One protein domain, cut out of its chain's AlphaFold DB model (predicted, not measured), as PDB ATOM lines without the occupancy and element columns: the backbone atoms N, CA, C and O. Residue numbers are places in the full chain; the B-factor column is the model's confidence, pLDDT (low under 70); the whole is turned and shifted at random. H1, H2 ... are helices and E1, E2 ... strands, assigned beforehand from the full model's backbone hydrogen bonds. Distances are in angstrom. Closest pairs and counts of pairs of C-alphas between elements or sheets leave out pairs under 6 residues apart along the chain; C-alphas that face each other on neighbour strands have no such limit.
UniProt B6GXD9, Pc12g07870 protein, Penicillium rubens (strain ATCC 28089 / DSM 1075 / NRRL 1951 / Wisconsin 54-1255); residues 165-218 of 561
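Overview. This is residues 165 to 218 of the 561 residues of the protein "Pc12g07870 protein" of Penicillium rubens (strain ATCC 28089 / DSM 1075 / NRRL 1951 / Wisconsin 54-1255) (UniProt B6GXD9). Helix H1 covers one face of a parallel sheet, E1 beside E2; residues 211 to 218 of H3 stick out. Mostly helix, the 54 printed residues hold E1, H1, H2, E2, H3 in order. The whole is loose, with C-alpha radius of gyration 12.6 A, and spans 36 by 22 by 15 A.

Arrangement. Parallel neighbours E1, residues 167 to 169, and E2, residues 199 to 201, have N 200 and O 167 within hydrogen-bond range, 2.8 A. Between them, H1, residues 173 to 189, and H2, residues 195 to 198, complete a strand-helix-strand unit with right-handed crossover. H1 touches H2 with residues 179 to 186 alone; the closest C-alphas, 183 and 195, are 5.7 A apart. H3, residues 204 to 218, is apart from both. H3 has every O i to N i+4 pair within hydrogen-bond range, H1 11 of 13; H2 is too short.

Along the chain. Find C-alpha 167 at (-18.942, 30.824, 44.654); H1 runs 25.9 A; H3 ends at C-alpha 218, (-31.893, 42.936, 37.488).

Size, cuts and confidence. The printed part has no cut; its links are tight. Residues under pLDDT 70 include 203 to 218.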
ATOM      1  N   MET A 165     -12.734  33.744  43.254       62.91
ATOM      2  CA  MET A 165     -12.122  32.840  44.232       62.91
ATOM      3  C   MET A 165     -13.160  31.927  44.894       62.91
ATOM      4  O   MET A 165     -12.873  30.754  45.122       62.91
ATOM      5  N   LYS A 166     -14.370  32.417  45.186       72.81
ATOM      6  CA  LYS A 166     -15.403  31.648  45.898       72.81
ATOM      7  C   LYS A 166     -16.786  31.875  45.292       72.81
ATOM      8  O   LYS A 166     -17.177  33.019  45.081       72.81
ATOM      9  N   ILE A 167     -17.524  30.794  45.050       75.38
ATOM     10  CA  ILE A 167     -18.942  30.824  44.654       75.38
ATOM     11  C   ILE A 167     -19.804  30.491  45.875       75.38
ATOM     12  O   ILE A 167     -19.433  29.639  46.681       75.38
ATOM     13  N   ARG A 168     -20.943  31.177  46.033       74.88
ATOM     14  CA  ARG A 168     -21.907  30.922  47.112       74.88
ATOM     15  C   ARG A 168     -23.298  30.648  46.554       74.88
ATOM     16  O   ARG A 168     -23.746  31.378  45.675       74.88
ATOM     17  N   SER A 169     -23.971  29.628  47.075       76.19
ATOM     18  CA  SER A 169     -25.271  29.147  46.570       76.19
ATOM     19  C   SER A 169     -25.994  28.245  47.594       76.19
ATOM     20  O   SER A 169     -25.445  27.943  48.657       76.19
ATOM     21  N   ASP A 170     -27.231  27.822  47.314       77.50
ATOM     22  CA  ASP A 170     -27.984  26.881  48.163       77.50
ATOM     23  C   ASP A 170     -27.460  25.437  48.089       77.50
ATOM     24  O   ASP A 170     -26.634  25.068  47.266       77.50
ATOM     25  N   ARG A 171     -27.976  24.557  48.950       69.56
ATOM     26  CA  ARG A 171     -27.814  23.103  48.786       69.56
ATOM     27  C   ARG A 171     -28.906  22.522  47.880       69.56
ATOM     28  O   ARG A 171     -29.633  21.623  48.293       69.56
ATOM     29  N   GLY A 172     -29.040  23.064  46.672       70.06
ATOM     30  CA  GLY A 172     -29.863  22.478  45.613       70.06
ATOM     31  C   GLY A 172     -29.171  21.283  44.947       70.06
ATOM     32  O   GLY A 172     -27.945  21.156  44.982       70.06
ATOM     33  N   THR A 173     -29.941  20.391  44.324       55.69
ATOM     34  CA  THR A 173     -29.406  19.221  43.600       55.69
ATOM     35  C   THR A 173     -28.538  19.610  42.406       55.69
ATOM     36  O   THR A 173     -27.511  18.989  42.143       55.69
ATOM     37  N   GLU A 174     -28.919  20.674  41.709       56.66
ATOM     38  CA  GLU A 174     -28.190  21.285  40.600       56.66
ATOM     39  C   GLU A 174     -26.928  22.002  41.097       56.66
ATOM     40  O   GLU A 174     -25.919  22.101  40.397       56.66
ATOM     41  N   THR A 175     -26.975  22.463  42.341       71.31
ATOM     42  CA  THR A 175     -25.937  23.267  42.962       71.31
ATOM     43  C   THR A 175     -24.703  22.442  43.317       71.31
ATOM     44  O   THR A 175     -23.589  22.948  43.226       71.31
ATOM     45  N   VAL A 176     -24.875  21.141  43.583       71.12
ATOM     46  CA  VAL A 176     -23.770  20.179  43.745       71.12
ATOM     47  C   VAL A 176     -22.926  20.083  42.468       71.12
ATOM     48  O   VAL A 176     -21.704  20.153  42.538       71.12
ATOM     49  N   LEU A 177     -23.561  20.035  41.289       70.88
ATOM     50  CA  LEU A 177     -22.841  19.980  40.008       70.88
ATOM     51  C   LEU A 177     -22.052  21.268  39.739       70.88
ATOM     52  O   LEU A 177     -20.948  21.225  39.195       70.88
ATOM     53  N   LEU A 178     -22.602  22.420  40.137       71.56
ATOM     54  CA  LEU A 178     -21.910  23.705  40.046       71.56
ATOM     55  C   LEU A 178     -20.687  23.745  40.975       71.56
ATOM     56  O   LEU A 178     -19.631  24.235  40.573       71.56
ATOM     57  N   THR A 179     -20.824  23.216  42.194       81.75
ATOM     58  CA  THR A 179     -19.727  23.084  43.162       81.75
ATOM     59  C   THR A 179     -18.586  22.251  42.598       81.75
ATOM     60  O   THR A 179     -17.447  22.718  42.586       81.75
ATOM     61  N   ASP A 180     -18.893  21.060  42.088       79.38
ATOM     62  CA  ASP A 180     -17.892  20.128  41.563       79.38
ATOM     63  C   ASP A 180     -17.185  20.718  40.339       79.38
ATOM     64  O   ASP A 180     -15.961  20.680  40.230       79.38
ATOM     65  N   THR A 181     -17.944  21.372  39.454       76.19
ATOM     66  CA  THR A 181     -17.381  22.041  38.272       76.19
ATOM     67  C   THR A 181     -16.428  23.171  38.666       76.19
ATOM     68  O   THR A 181     -15.345  23.298  38.092       76.19
ATOM     69  N   GLN A 182     -16.801  23.998  39.646       79.81
ATOM     70  CA  GLN A 182     -15.949  25.088  40.124       79.81
ATOM     71  C   GLN A 182     -14.693  24.563  40.824       79.81
ATOM     72  O   GLN A 182     -13.616  25.143  40.671       79.81
ATOM     73  N   TYR A 183     -14.829  23.478  41.585       87.00
ATOM     74  CA  TYR A 183     -13.720  22.831  42.269       87.00
ATOM     75  C   TYR A 183     -12.692  22.276  41.276       87.00
ATOM     76  O   TYR A 183     -11.518  22.626  41.374       87.00
ATOM     77  N   GLU A 184     -13.124  21.512  40.270       79.56
ATOM     78  CA  GLU A 184     -12.219  20.958  39.253       79.56
ATOM     79  C   GLU A 184     -11.532  22.058  38.432       79.56
ATOM     80  O   GLU A 184     -10.326  22.005  38.192       79.56
ATOM     81  N   LEU A 185     -12.252  23.129  38.080       73.31
ATOM     82  CA  LEU A 185     -11.654  24.283  37.395       73.31
ATOM     83  C   LEU A 185     -10.586  24.989  38.244       73.31
ATOM     84  O   LEU A 185      -9.572  25.436  37.708       73.31
ATOM     85  N   ARG A 186     -10.797  25.098  39.560       79.00
ATOM     86  CA  ARG A 186      -9.815  25.668  40.494       79.00
ATOM     87  C   ARG A 186      -8.619  24.740  40.678       79.00
ATOM     88  O   ARG A 186      -7.496  25.231  40.693       79.00
ATOM     89  N   LYS A 187      -8.851  23.431  40.743       84.56
ATOM     90  CA  LYS A 187      -7.819  22.404  40.903       84.56
ATOM     91  C   LYS A 187      -6.855  22.340  39.718       84.56
ATOM     92  O   LYS A 187      -5.663  22.142  39.921       84.56
ATOM     93  N   LEU A 188      -7.343  22.587  38.498       73.25
ATOM     94  CA  LEU A 188      -6.494  22.706  37.304       73.25
ATOM     95  C   LEU A 188      -5.501  23.876  37.383       73.25
ATOM     96  O   LEU A 188      -4.445  23.823  36.760       73.25
ATOM     97  N   ALA A 189      -5.838  24.933  38.124       75.50
ATOM     98  CA  ALA A 189      -4.983  26.106  38.289       75.50
ATOM     99  C   ALA A 189      -4.146  26.073  39.581       75.50
ATOM    100  O   ALA A 189      -3.077  26.676  39.620       75.50
ATOM    101  N   ASP A 190      -4.646  25.417  40.628       85.19
ATOM    102  CA  ASP A 190      -3.993  25.221  41.923       85.19
ATOM    103  C   ASP A 190      -4.375  23.835  42.479       85.19
ATOM    104  O   ASP A 190      -5.462  23.676  43.045       85.19
ATOM    105  N   PRO A 191      -3.499  22.824  42.339       89.25
ATOM    106  CA  PRO A 191      -3.784  21.459  42.782       89.25
ATOM    107  C   PRO A 191      -4.008  21.310  44.293       89.25
ATOM    108  O   PRO A 191      -4.574  20.304  44.720       89.25
ATOM    109  N   SER A 192      -3.571  22.282  45.104       90.50
ATOM    110  CA  SER A 192      -3.680  22.241  46.569       90.50
ATOM    111  C   SER A 192      -5.029  22.736  47.102       90.50
ATOM    112  O   SER A 192      -5.329  22.603  48.292       90.50
ATOM    113  N   VAL A 193      -5.860  23.301  46.223       89.75
ATOM    114  CA  VAL A 193      -7.115  23.941  46.601       89.75
ATOM    115  C   VAL A 193      -8.130  22.923  47.126       89.75
ATOM    116  O   VAL A 193      -8.313  21.843  46.559       89.75
ATOM    117  N   GLN A 194      -8.835  23.262  48.207       90.12
ATOM    118  CA  GLN A 194      -9.933  22.445  48.726       90.12
ATOM    119  C   GLN A 194     -11.292  23.016  48.309       90.12
ATOM    120  O   GLN A 194     -11.443  24.204  48.013       90.12
ATOM    121  N   ILE A 195     -12.329  22.174  48.321       86.06
ATOM    122  CA  ILE A 195     -13.693  22.564  47.924       86.06
ATOM    123  C   ILE A 195     -14.229  23.747  48.749       86.06
ATOM    124  O   ILE A 195     -14.846  24.658  48.202       86.06
ATOM    125  N   ARG A 196     -13.888  23.803  50.044       84.62
ATOM    126  CA  ARG A 196     -14.229  24.907  50.963       84.62
ATOM    127  C   ARG A 196     -13.569  26.242  50.603       84.62
ATOM    128  O   ARG A 196     -14.063  27.306  50.977       84.62
ATOM    129  N   ASP A 197     -12.471  26.191  49.857       83.00
ATOM    130  CA  ASP A 197     -11.746  27.376  49.403       83.00
ATOM    131  C   ASP A 197     -12.302  27.914  48.082       83.00
ATOM    132  O   ASP A 197     -12.009  29.054  47.718       83.00
ATOM    133  N   CYS A 198     -13.139  27.122  47.404       83.81
ATOM    134  CA  CYS A 198     -13.753  27.432  46.113       83.81
ATOM    135  C   CYS A 198     -15.260  27.688  46.213       83.81
ATOM    136  O   CYS A 198     -15.826  28.349  45.339       83.81
ATOM    137  N   TYR A 199     -15.914  27.163  47.253       83.88
ATOM    138  CA  TYR A 199     -17.367  27.121  47.327       83.88
ATOM    139  C   TYR A 199     -17.918  27.188  48.753       83.88
ATOM    140  O   TYR A 199     -17.416  26.536  49.668       83.88
ATOM    141  N   LEU A 200     -18.992  27.957  48.935       81.94
ATOM    142  CA  LEU A 200     -19.683  28.153  50.207       81.94
ATOM    143  C   LEU A 200     -21.176  27.872  50.047       81.94
ATOM    144  O   LEU A 200     -21.861  28.524  49.267       81.94
ATOM    145  N   TYR A 201     -21.716  26.962  50.851       80.62
ATOM    146  CA  TYR A 201     -23.164  26.793  50.923       80.62
ATOM    147  C   TYR A 201     -23.777  27.892  51.802       80.62
ATOM    148  O   TYR A 201     -23.391  28.081  52.958       80.62
ATOM    149  N   GLY A 202     -24.720  28.651  51.248       73.81
ATOM    150  CA  GLY A 202     -25.513  29.638  51.972       73.81
ATOM    151  C   GLY A 202     -26.504  28.984  52.933       73.81
ATOM    152  O   GLY A 202     -27.004  27.886  52.692       73.81
ATOM    153  N   ARG A 203     -26.813  29.671  54.040       65.25
ATOM    154  CA  ARG A 203     -28.007  29.360  54.838       65.25
ATOM    155  C   ARG A 203     -29.212  29.948  54.096       65.25
ATOM    156  O   ARG A 203     -29.092  31.026  53.525       65.25
ATOM    157  N   SER A 204     -30.362  29.273  54.130       56.62
ATOM    158  CA  SER A 204     -31.589  29.654  53.393       56.62
ATOM    159  C   SER A 204     -31.960  31.150  53.513       56.62
ATOM    160  O   SER A 204     -32.356  31.783  52.537       56.62
ATOM    161  N   VAL A 205     -31.713  31.759  54.678       54.12
ATOM    162  CA  VAL A 205     -31.987  33.184  54.951       54.12
ATOM    163  C   VAL A 205     -31.059  34.139  54.179       54.12
ATOM    164  O   VAL A 205     -31.489  35.194  53.716       54.12
ATOM    165  N   ASP A 206     -29.794  33.762  53.985       49.78
ATOM    166  CA  ASP A 206     -28.837  34.554  53.205       49.78
ATOM    167  C   ASP A 206     -29.122  34.446  51.702       49.78
ATOM    168  O   ASP A 206     -28.904  35.399  50.957       49.78
ATOM    169  N   ASN A 207     -29.668  33.313  51.259       52.81
ATOM    170  CA  ASN A 207     -30.067  33.107  49.870       52.81
ATOM    171  C   ASN A 207     -31.259  33.973  49.470       52.81
ATOM    172  O   ASN A 207     -31.213  34.585  48.411       52.81
ATOM    173  N   GLN A 208     -32.262  34.134  50.337       59.59
ATOM    174  CA  GLN A 208     -33.364  35.071  50.083       59.59
ATOM    175  C   GLN A 208     -32.869  36.518  49.949       59.59
ATOM    176  O   GLN A 208     -33.394  37.290  49.146       59.59
ATOM    177  N   ARG A 209     -31.820  36.896  50.694       59.00
ATOM    178  CA  ARG A 209     -31.168  38.206  50.542       59.00
ATOM    179  C   ARG A 209     -30.407  38.320  49.226       59.00
ATOM    180  O   ARG A 209     -30.520  39.350  48.571       59.00
ATOM    181  N   ILE A 210     -29.671  37.284  48.827       53.19
ATOM    182  CA  ILE A 210     -28.945  37.243  47.549       53.19
ATOM    183  C   ILE A 210     -29.928  37.293  46.373       53.19
ATOM    184  O   ILE A 210     -29.726  38.082  45.457       53.19
ATOM    185  N   GLU A 211     -31.022  36.539  46.413       57.22
ATOM    186  CA  GLU A 211     -32.096  36.575  45.411       57.22
ATOM    187  C   GLU A 211     -32.824  37.923  45.398       57.22
ATOM    188  O   GLU A 211     -33.101  38.474  44.332       57.22
ATOM    189  N   GLY A 212     -33.069  38.513  46.571       58.81
ATOM    190  CA  GLY A 212     -33.599  39.870  46.696       58.81
ATOM    191  C   GLY A 212     -32.677  40.920  46.070       58.81
ATOM    192  O   GLY A 212     -33.157  41.834  45.391       58.81
ATOM    193  N   TRP A 213     -31.362  40.757  46.241       53.69
ATOM    194  CA  TRP A 213     -30.329  41.636  45.694       53.69
ATOM    195  C   TRP A 213     -30.147  41.452  44.181       53.69
ATOM    196  O   TRP A 213     -30.144  42.441  43.452       53.69
ATOM    197  N   TRP A 214     -30.119  40.212  43.682       47.09
ATOM    198  CA  TRP A 214     -30.160  39.902  42.247       47.09
ATOM    199  C   TRP A 214     -31.434  40.418  41.589       47.09
ATOM    200  O   TRP A 214     -31.382  40.953  40.482       47.09
ATOM    201  N   GLY A 215     -32.570  40.326  42.280       54.50
ATOM    202  CA  GLY A 215     -33.819  40.934  41.846       54.50
ATOM    203  C   GLY A 215     -33.707  42.455  41.750       54.50
ATOM    204  O   GLY A 215     -34.161  43.032  40.770       54.50
ATOM    205  N   LEU A 216     -33.089  43.114  42.735       54.56
ATOM    206  CA  LEU A 216     -32.863  44.568  42.743       54.56
ATOM    207  C   LEU A 216     -31.939  45.011  41.605       54.56
ATOM    208  O   LEU A 216     -32.276  45.950  40.888       54.56
ATOM    209  N   LEU A 217     -30.824  44.307  41.403       42.16
ATOM    210  CA  LEU A 217     -29.876  44.571  40.322       42.16
ATOM    211  C   LEU A 217     -30.517  44.361  38.953       42.16
ATOM    212  O   LEU A 217     -30.460  45.265  38.129       42.16
ATOM    213  N   SER A 218     -31.200  43.232  38.749       47.53
ATOM    214  CA  SER A 218     -31.893  42.936  37.488       47.53
ATOM    215  C   SER A 218     -32.918  44.021  37.153       47.53
ATOM    216  O   SER A 218     -32.961  44.482  36.015       47.53
TER     217      SER A 218